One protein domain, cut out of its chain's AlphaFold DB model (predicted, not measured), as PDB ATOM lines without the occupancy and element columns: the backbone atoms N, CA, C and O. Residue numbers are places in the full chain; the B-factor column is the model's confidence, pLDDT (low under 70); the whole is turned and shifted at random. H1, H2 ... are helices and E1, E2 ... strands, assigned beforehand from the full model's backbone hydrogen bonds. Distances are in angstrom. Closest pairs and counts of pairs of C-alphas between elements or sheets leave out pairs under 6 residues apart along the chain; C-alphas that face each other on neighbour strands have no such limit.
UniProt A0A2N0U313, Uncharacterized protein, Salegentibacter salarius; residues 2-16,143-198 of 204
ATOM      1  N   ILE A   2      31.107 -14.113 -28.270       83.50
ATOM      2  CA  ILE A   2      30.783 -13.664 -26.911       83.50
ATOM      3  C   ILE A   2      29.520 -12.799 -26.960       83.50
ATOM      4  O   ILE A   2      29.068 -12.434 -28.046       83.50
ATOM      5  N   LEU A   3      28.959 -12.471 -25.798       85.62
ATOM      6  CA  LEU A   3      27.912 -11.459 -25.693       85.62
ATOM      7  C   LEU A   3      28.555 -10.082 -25.505       85.62
ATOM      8  O   LEU A   3      29.332  -9.890 -24.572       85.62
ATOM      9  N   VAL A   4      28.217  -9.137 -26.382       85.12
ATOM     10  CA  VAL A   4      28.546  -7.712 -26.248       85.12
ATOM     11  C   VAL A   4      27.222  -6.965 -26.195       85.12
ATOM     12  O   VAL A   4      26.420  -7.087 -27.116       85.12
ATOM     13  N   ASP A   5      26.949  -6.281 -25.084       85.88
ATOM     14  CA  ASP A   5      25.676  -5.581 -24.839       85.88
ATOM     15  C   ASP A   5      24.425  -6.460 -25.068       85.88
ATOM     16  O   ASP A   5      23.400  -6.016 -25.578       85.88
ATOM     17  N   GLY A   6      24.517  -7.747 -24.708       81.69
ATOM     18  CA  GLY A   6      23.433  -8.727 -24.874       81.69
ATOM     19  C   GLY A   6      23.275  -9.281 -26.295       81.69
ATOM     20  O   GLY A   6      22.407 -10.120 -26.527       81.69
ATOM     21  N   ILE A   7      24.126  -8.872 -27.237       85.31
ATOM     22  CA  ILE A   7      24.105  -9.331 -28.626       85.31
ATOM     23  C   ILE A   7      25.241 -10.343 -28.849       85.31
ATOM     24  O   ILE A   7      26.387 -10.075 -28.477       85.31
ATOM     25  N   PRO A   8      24.971 -11.510 -29.462       84.44
ATOM     26  CA  PRO A   8      26.016 -12.438 -29.881       84.44
ATOM     27  C   PRO A   8      26.895 -11.829 -30.980       84.44
ATOM     28  O   PRO A   8      26.411 -11.519 -32.067       84.44
ATOM     29  N   VAL A   9      28.195 -11.699 -30.715       84.62
ATOM     30  CA  VAL A   9      29.179 -11.165 -31.667       84.62
ATOM     31  C   VAL A   9      30.325 -12.157 -31.848       84.62
ATOM     32  O   VAL A   9      30.810 -12.773 -30.891       84.62
ATOM     33  N   GLU A  10      30.764 -12.344 -33.093       82.69
ATOM     34  CA  GLU A  10      31.966 -13.110 -33.408       82.69
ATOM     35  C   GLU A  10      33.215 -12.306 -33.037       82.69
ATOM     36  O   GLU A  10      33.339 -11.130 -33.365       82.69
ATOM     37  N   VAL A  11      34.143 -12.945 -32.330       84.12
ATOM     38  CA  VAL A  11      35.400 -12.326 -31.900       84.12
ATOM     39  C   VAL A  11      36.551 -13.288 -32.178       84.12
ATOM     40  O   VAL A  11      36.335 -14.503 -32.062       84.12
ATOM     41  N   PRO A  12      37.756 -12.779 -32.503       83.62
ATOM     42  CA  PRO A  12      38.949 -13.608 -32.617       83.62
ATOM     43  C   PRO A  12      39.188 -14.417 -31.340       83.62
ATOM     44  O   PRO A  12      38.933 -13.940 -30.230       83.62
ATOM     45  N   LYS A  13      39.693 -15.645 -31.492       80.06
ATOM     46  CA  LYS A  13      40.091 -16.459 -30.339       80.06
ATOM     47  C   LYS A  13      41.227 -15.768 -29.588       80.06
ATOM     48  O   LYS A  13      42.209 -15.353 -30.194       80.06
ATOM     49  N   GLN A  14      41.085 -15.672 -28.269       82.81
ATOM     50  CA  GLN A  14      42.090 -15.064 -27.389       82.81
ATOM     51  C   GLN A  14      43.001 -16.095 -26.711       82.81
ATOM     52  O   GLN A  14      44.074 -15.738 -26.236       82.81
ATOM     53  N   LYS A  15      42.578 -17.363 -26.654       84.12
ATOM     54  CA  LYS A  15      43.326 -18.472 -26.053       84.12
ATOM     55  C   LYS A  15      43.307 -19.694 -26.973       84.12
ATOM     56  O   LYS A  15      42.382 -19.856 -27.772       84.12
ATOM     57  N   GLU A  16      44.328 -20.535 -26.837       86.31
ATOM     58  CA  GLU A  16      44.382 -21.851 -27.476       86.31
ATOM     59  C   GLU A  16      43.332 -22.778 -26.840       86.31
ATOM     60  O   GLU A  16      43.244 -22.893 -25.618       86.31
ATOM     61  N   ARG A 143      37.531 -40.203 -29.198       92.00
ATOM     62  CA  ARG A 143      37.148 -38.828 -28.829       92.00
ATOM     63  C   ARG A 143      36.592 -38.785 -27.416       92.00
ATOM     64  O   ARG A 143      35.830 -39.667 -27.036       92.00
ATOM     65  N   PHE A 144      36.899 -37.712 -26.689       92.31
ATOM     66  CA  PHE A 144      36.330 -37.451 -25.362       92.31
ATOM     67  C   PHE A 144      34.815 -37.223 -25.404       92.31
ATOM     68  O   PHE A 144      34.114 -37.518 -24.440       92.31
ATOM     69  N   VAL A 145      34.300 -36.718 -26.530       93.88
ATOM     70  CA  VAL A 145      32.868 -36.509 -26.748       93.88
ATOM     71  C   VAL A 145      32.428 -37.266 -28.005       93.88
ATOM     72  O   VAL A 145      33.019 -37.062 -29.071       93.88
ATOM     73  N   PRO A 146      31.395 -38.126 -27.915       92.19
ATOM     74  CA  PRO A 146      30.802 -38.786 -29.074       92.19
ATOM     75  C   PRO A 146      30.358 -37.794 -30.152       92.19
ATOM     76  O   PRO A 146      29.803 -36.741 -29.840       92.19
ATOM     77  N   PHE A 147      30.525 -38.162 -31.426       89.69
ATOM     78  CA  PHE A 147      30.190 -37.296 -32.565       89.69
ATOM     79  C   PHE A 147      28.730 -36.817 -32.548       89.69
ATOM     80  O   PHE A 147      28.480 -35.629 -32.733       89.69
ATOM     81  N   ALA A 148      27.790 -37.711 -32.226       91.88
ATOM     82  CA  ALA A 148      26.361 -37.400 -32.128       91.88
ATOM     83  C   ALA A 148      26.038 -36.315 -31.080       91.88
ATOM     84  O   ALA A 148      25.024 -35.637 -31.170       91.88
ATOM     85  N   LEU A 149      26.906 -36.121 -30.079       94.19
ATOM     86  CA  LEU A 149      26.747 -35.081 -29.057       94.19
ATOM     87  C   LEU A 149      27.443 -33.768 -29.419       94.19
ATOM     88  O   LEU A 149      27.466 -32.853 -28.595       94.19
ATOM     89  N   CYS A 150      28.036 -33.688 -30.607       94.31
ATOM     90  CA  CYS A 150      28.762 -32.526 -31.091       94.31
ATOM     91  C   CYS A 150      28.156 -31.930 -32.356       94.31
ATOM     92  O   CYS A 150      28.809 -31.091 -32.967       94.31
ATOM     93  N   GLU A 151      26.956 -32.340 -32.762       94.25
ATOM     94  CA  GLU A 151      26.276 -31.790 -33.936       94.25
ATOM     95  C   GLU A 151      26.067 -30.274 -33.823       94.25
ATOM     96  O   GLU A 151      25.939 -29.708 -32.732       94.25
ATOM     97  N   GLU A 152      26.084 -29.601 -34.974       94.88
ATOM     98  CA  GLU A 152      25.769 -28.180 -35.032       94.88
ATOM     99  C   GLU A 152      24.288 -27.964 -34.764       94.88
ATOM    100  O   GLU A 152      23.424 -28.690 -35.250       94.88
ATOM    101  N   THR A 153      24.002 -26.914 -34.009       94.19
ATOM    102  CA  THR A 153      22.641 -26.486 -33.724       94.19
ATOM    103  C   THR A 153      22.459 -25.048 -34.173       94.19
ATOM    104  O   THR A 153      23.392 -24.240 -34.124       94.19
ATOM    105  N   LEU A 154      21.239 -24.736 -34.604       93.81
ATOM    106  CA  LEU A 154      20.821 -23.392 -34.977       93.81
ATOM    107  C   LEU A 154      19.788 -22.885 -33.955       93.81
ATOM    108  O   LEU A 154      18.583 -23.028 -34.175       93.81
ATOM    109  N   PRO A 155      20.228 -22.370 -32.794       92.06
ATOM    110  CA  PRO A 155      19.320 -21.840 -31.785       92.06
ATOM    111  C   PRO A 155      18.672 -20.527 -32.246       92.06
ATOM    112  O   PRO A 155      19.266 -19.751 -32.994       92.06
ATOM    113  N   SER A 156      17.470 -20.233 -31.739       91.94
ATOM    114  CA  SER A 156      16.928 -18.869 -31.797       91.94
ATOM    115  C   SER A 156      17.834 -17.902 -31.027       91.94
ATOM    116  O   SER A 156      18.549 -18.325 -30.118       91.94
ATOM    117  N   ILE A 157      17.781 -16.605 -31.345       88.75
ATOM    118  CA  ILE A 157      18.624 -15.584 -30.697       88.75
ATOM    119  C   ILE A 157      18.457 -15.610 -29.168       88.75
ATOM    120  O   ILE A 157      19.453 -15.682 -28.453       88.75
ATOM    121  N   ASP A 158      17.223 -15.672 -28.659       91.44
ATOM    122  CA  ASP A 158      16.960 -15.735 -27.212       91.44
ATOM    123  C   ASP A 158      17.578 -16.970 -26.547       91.44
ATOM    124  O   ASP A 158      18.060 -16.915 -25.413       91.44
ATOM    125  N   ASN A 159      17.553 -18.114 -27.236       93.31
ATOM    126  CA  ASN A 159      18.161 -19.333 -26.719       93.31
ATOM    127  C   ASN A 159      19.690 -19.275 -26.822       93.31
ATOM    128  O   ASN A 159      20.381 -19.723 -25.911       93.31
ATOM    129  N   LEU A 160      20.223 -18.686 -27.894       91.69
ATOM    130  CA  LEU A 160      21.655 -18.480 -28.082       91.69
ATOM    131  C   LEU A 160      22.238 -17.624 -26.957       91.69
ATOM    132  O   LEU A 160      23.258 -18.002 -26.389       91.69
ATOM    133  N   ILE A 161      21.566 -16.530 -26.585       92.44
ATOM    134  CA  ILE A 161      21.982 -15.673 -25.469       92.44
ATOM    135  C   ILE A 161      22.078 -16.497 -24.177       92.44
ATOM    136  O   ILE A 161      23.147 -16.558 -23.575       92.44
ATOM    137  N   LYS A 162      21.025 -17.246 -23.819       94.31
ATOM    138  CA  LYS A 162      21.019 -18.107 -22.618       94.31
ATOM    139  C   LYS A 162      22.119 -19.173 -22.633       94.31
ATOM    140  O   LYS A 162      22.671 -19.517 -21.588       94.31
ATOM    141  N   LEU A 163      22.420 -19.741 -23.801       94.88
ATOM    142  CA  LEU A 163      23.479 -20.739 -23.954       94.88
ATOM    143  C   LEU A 163      24.873 -20.114 -23.810       94.88
ATOM    144  O   LEU A 163      25.747 -20.730 -23.198       94.88
ATOM    145  N   LEU A 164      25.077 -18.904 -24.335       92.56
ATOM    146  CA  LEU A 164      26.328 -18.156 -24.197       92.56
ATOM    147  C   LEU A 164      26.555 -17.693 -22.752       92.56
ATOM    148  O   LEU A 164      27.657 -17.873 -22.243       92.56
ATOM    149  N   GLU A 165      25.520 -17.200 -22.065       93.31
ATOM    150  CA  GLU A 165      25.576 -16.833 -20.638       93.31
ATOM    151  C   GLU A 165      26.019 -18.008 -19.755       93.31
ATOM    152  O   GLU A 165      26.756 -17.835 -18.788       93.31
ATOM    153  N   ARG A 166      25.604 -19.227 -20.110       94.19
ATOM    154  CA  ARG A 166      25.976 -20.465 -19.407       94.19
ATOM    155  C   ARG A 166      27.296 -21.065 -19.882       94.19
ATOM    156  O   ARG A 166      27.639 -22.167 -19.459       94.19
ATOM    157  N   ASN A 167      28.006 -20.397 -20.793       91.50
ATOM    158  CA  ASN A 167      29.222 -20.902 -21.429       91.50
ATOM    159  C   ASN A 167      29.033 -22.291 -22.087       91.50
ATOM    160  O   ASN A 167      29.975 -23.076 -22.191       91.50
ATOM    161  N   ALA A 168      27.804 -22.617 -22.506       94.56
ATOM    162  CA  ALA A 168      27.402 -23.966 -22.906       94.56
ATOM    163  C   ALA A 168      27.728 -24.285 -24.369       94.56
ATOM    164  O   ALA A 168      27.796 -25.458 -24.744       94.56
ATOM    165  N   VAL A 169      27.928 -23.259 -25.197       94.56
ATOM    166  CA  VAL A 169      28.175 -23.396 -26.633       94.56
ATOM    167  C   VAL A 169      29.351 -22.539 -27.101       94.56
ATOM    168  O   VAL A 169      29.771 -21.587 -26.441       94.56
ATOM    169  N   ARG A 170      29.896 -22.898 -28.260       92.44
ATOM    170  CA  ARG A 170      30.894 -22.137 -29.013       92.44
ATOM    171  C   ARG A 170      30.407 -21.976 -30.446       92.44
ATOM    172  O   ARG A 170      29.660 -22.813 -30.952       92.44
ATOM    173  N   TRP A 171      30.853 -20.907 -31.094       91.38
ATOM    174  CA  TRP A 171      30.647 -20.723 -32.528       91.38
ATOM    175  C   TRP A 171      31.255 -21.889 -33.311       91.38
ATOM    176  O   TRP A 171      32.333 -22.367 -32.952       91.38
ATOM    177  N   SER A 172      30.560 -22.327 -34.358       91.50
ATOM    178  CA  SER A 172      31.020 -23.390 -35.251       91.50
ATOM    179  C   SER A 172      31.131 -22.898 -36.688       91.50
ATOM    180  O   SER A 172      32.187 -23.020 -37.303       91.50
ATOM    181  N   SER A 173      30.054 -22.322 -37.217       90.25
ATOM    182  CA  SER A 173      29.996 -21.820 -38.586       90.25
ATOM    183  C   SER A 173      28.860 -20.808 -38.737       90.25
ATOM    184  O   SER A 173      28.050 -20.613 -37.826       90.25
ATOM    185  N   THR A 174      28.799 -20.153 -39.892       88.00
ATOM    186  CA  THR A 174      27.712 -19.237 -40.247       88.00
ATOM    187  C   THR A 174      27.013 -19.778 -41.489       88.00
ATOM    188  O   THR A 174      27.663 -20.159 -42.461       88.00
ATOM    189  N   SER A 175      25.683 -19.851 -41.451       87.06
ATOM    190  CA  SER A 175      24.879 -20.355 -42.561       87.06
ATOM    191  C   SER A 175      24.924 -19.400 -43.756       87.06
ATOM    192  O   SER A 175      25.225 -18.215 -43.613       87.06
ATOM    193  N   HIS A 176      24.522 -19.883 -44.933       83.69
ATOM    194  CA  HIS A 176      24.391 -19.058 -46.142       83.69
ATOM    195  C   HIS A 176      23.450 -17.847 -45.962       83.69
ATOM    196  O   HIS A 176      23.564 -16.872 -46.696       83.69
ATOM    197  N   GLY A 177      22.536 -17.893 -44.983       83.56
ATOM    198  CA  GLY A 177      21.638 -16.790 -44.624       83.56
ATOM    199  C   GLY A 177      22.156 -15.886 -43.500       83.56
ATOM    200  O   GLY A 177      21.378 -15.107 -42.959       83.56
ATOM    201  N   GLY A 178      23.424 -16.016 -43.096       82.88
ATOM    202  CA  GLY A 178      24.024 -15.224 -42.016       82.88
ATOM    203  C   GLY A 178      23.645 -15.679 -40.603       82.88
ATOM    204  O   GLY A 178      23.933 -14.975 -39.638       82.88
ATOM    205  N   LEU A 179      22.996 -16.840 -40.456       85.19
ATOM    206  CA  LEU A 179      22.598 -17.357 -39.145       85.19
ATOM    207  C   LEU A 179      23.757 -18.098 -38.482       85.19
ATOM    208  O   LEU A 179      24.460 -18.876 -39.124       85.19
ATOM    209  N   LEU A 180      23.928 -17.882 -37.184       87.75
ATOM    210  CA  LEU A 180      25.045 -18.413 -36.416       87.75
ATOM    211  C   LEU A 180      24.770 -19.851 -35.963       87.75
ATOM    212  O   LEU A 180      23.841 -20.091 -35.190       87.75
ATOM    213  N   LEU A 181      25.601 -20.798 -36.401       92.50
ATOM    214  CA  LEU A 181      25.585 -22.170 -35.909       92.50
ATOM    215  C   LEU A 181      26.571 -22.335 -34.759       92.50
ATOM    216  O   LEU A 181      27.694 -21.814 -34.770       92.50
ATOM    217  N   VAL A 182      26.154 -23.115 -33.770       94.19
ATOM    218  CA  VAL A 182      26.948 -23.375 -32.573       94.19
ATOM    219  C   VAL A 182      27.057 -24.863 -32.289       94.19
ATOM    220  O   VAL A 182      26.166 -25.649 -32.621       94.19
ATOM    221  N   ARG A 183      28.144 -25.244 -31.624       95.62
ATOM    222  CA  ARG A 183      28.334 -26.578 -31.044       95.62
ATOM    223  C   ARG A 183      28.426 -26.477 -29.525       95.62
ATOM    224  O   ARG A 183      28.811 -25.419 -29.017       95.62
ATOM    225  N   PRO A 184      28.127 -27.555 -28.783       95.94
ATOM    226  CA  PRO A 184      28.411 -27.610 -27.354       95.94
ATOM    227  C   PRO A 184      29.870 -27.250 -27.067       95.94
ATOM    228  O   PRO A 184      30.769 -27.683 -27.787       95.94
ATOM    229  N   ALA A 185      30.116 -26.477 -26.010       94.12
ATOM    230  CA  ALA A 185      31.434 -25.904 -25.747       94.12
ATOM    231  C   ALA A 185      32.528 -26.974 -25.643       94.12
ATOM    232  O   ALA A 185      33.551 -26.859 -26.306       94.12
ATOM    233  N   ARG A 186      32.245 -28.082 -24.949       94.44
ATOM    234  CA  ARG A 186      33.135 -29.253 -24.828       94.44
ATOM    235  C   ARG A 186      33.551 -29.912 -26.154       94.44
ATOM    236  O   ARG A 186      34.447 -30.740 -26.159       94.44
ATOM    237  N   CYS A 187      32.874 -29.618 -27.262       93.62
ATOM    238  CA  CYS A 187      33.213 -30.158 -28.583       93.62
ATOM    239  C   CYS A 187      34.209 -29.282 -29.353       93.62
ATOM    240  O   CYS A 187      34.727 -29.719 -30.378       93.62
ATOM    241  N   VAL A 188      34.433 -28.049 -28.895       91.62
ATOM    242  CA  VAL A 188      35.277 -27.042 -29.558       91.62
ATOM    243  C   VAL A 188      36.400 -26.567 -28.641       91.62
ATOM    244  O   VAL A 188      37.472 -26.227 -29.128       91.62
ATOM    245  N   ASP A 189      36.143 -26.533 -27.335       92.75
ATOM    246  CA  ASP A 189      37.053 -26.081 -26.296       92.75
ATOM    247  C   ASP A 189      37.629 -27.299 -25.564       92.75
ATOM    248  O   ASP A 189      36.964 -27.923 -24.731       92.75
ATOM    249  N   CYS A 190      38.869 -27.666 -25.894       92.75
ATOM    250  CA  CYS A 190      39.541 -28.800 -25.266       92.75
ATOM    251  C   CYS A 190      39.869 -28.564 -23.783       92.75
ATOM    252  O   CYS A 190      40.185 -29.530 -23.082       92.75
ATOM    253  N   THR A 191      39.750 -27.326 -23.274       93.75
ATOM    254  CA  THR A 191      40.052 -27.011 -21.866       93.75
ATOM    255  C   THR A 191      39.066 -27.639 -20.878       93.75
ATOM    256  O   THR A 191      39.313 -27.683 -19.678       93.75
ATOM    257  N   PHE A 192      37.977 -28.227 -21.384       93.62
ATOM    258  CA  PHE A 192      37.098 -29.109 -20.613       93.62
ATOM    259  C   PHE A 192      37.770 -30.428 -20.189       93.62
ATOM    260  O   PHE A 192      37.295 -31.067 -19.252       93.62
ATOM    261  N   PHE A 193      38.839 -30.853 -20.872       93.62
ATOM    262  CA  PHE A 193      39.508 -32.142 -20.640       93.62
ATOM    263  C   PHE A 193      40.984 -32.008 -20.253       93.62
ATOM    264  O   PHE A 193      41.582 -32.974 -19.776       93.62
ATOM    265  N   GLY A 194      41.582 -30.834 -20.448       93.94
ATOM    266  CA  GLY A 194      42.997 -30.603 -20.181       93.94
ATOM    267  C   GLY A 194      43.348 -29.124 -20.092       93.94
ATOM    268  O   GLY A 194      42.477 -28.261 -20.055       93.94
ATOM    269  N   THR A 195      44.644 -28.838 -20.068       94.69
ATOM    270  CA  THR A 195      45.185 -27.475 -20.070       94.69
ATOM    271  C   THR A 195      45.731 -27.119 -21.448       94.69
ATOM    272  O   THR A 195      46.228 -27.985 -22.162       94.69
ATOM    273  N   ASN A 196      45.655 -25.849 -21.833       92.81
ATOM    274  CA  ASN A 196      46.322 -25.326 -23.027       92.81
ATOM    275  C   ASN A 196      47.814 -25.015 -22.783       92.81
ATOM    276  O   ASN A 196      48.518 -24.594 -23.698       92.81
ATOM    277  N   GLU A 197      48.306 -25.223 -21.561       93.38
ATOM    278  CA  GLU A 197      49.723 -25.117 -21.225       93.38
ATOM    279  C   GLU A 197      50.457 -26.390 -21.647       93.38
ATOM    280  O   GLU A 197      50.190 -27.477 -21.131       93.38
ATOM    281  N   LYS A 198      51.389 -26.256 -22.595       93.06
ATOM    282  CA  LYS A 198      52.221 -27.361 -23.079       93.06
ATOM    283  C   LYS A 198      53.214 -27.798 -21.994       93.06
ATOM    284  O   LYS A 198      54.039 -26.980 -21.586       93.06
TER     285      LYS A 198
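What this domain is: This is residues 2 to 16 and 143 to 198 of the 204 residues of an uncharacterized protein of Salegentibacter salarius (UniProt A0A2N0U313). There is little regular structure: one short helix, H1, sits beside two small hairpins, E1 with E2 and E3 with E4, and unnamed stretches lead toward one end. The 71 printed residues, under half in named elements, run E1, E2, H1, E3, E4: mixed class, both sheets antiparallel. The whole is compact, radius of gyration of the C-alphas 12.7 A, spanning 36 by 28 by 22 A.

How they stand to each other: Start at E1, residues 2 to 4, a hairpin with E2, residues 7 to 9; N 2 and O 9 are 3.0 A apart. In H1, residues 157 to 165, every O i to N i+4 pair is within hydrogen-bond range; its C-alpha 161 is 6.8 A from that of Pro 8, the closest to E2. E3, residues 169 to 174, forms a hairpin with E4, residues 180 to 184; N 170 and O 183 are 2.8 A apart. The closest C-alphas of H1 and E3, Leu 163 and Val 169, are 6.0 A apart.

Where its parts are: Find C-alpha 2 at (30.783, -13.664, -26.911); H1 runs 12.3 A, E3 14.2 A, and E4 13.3 A to C-alpha 184 at (28.411, -27.610, -27.354).

The domain as a whole: Residues 17 to 142 are not printed; C-alphas 16 and 143 are 18.5 A apart. No printed residue is under pLDDT 70.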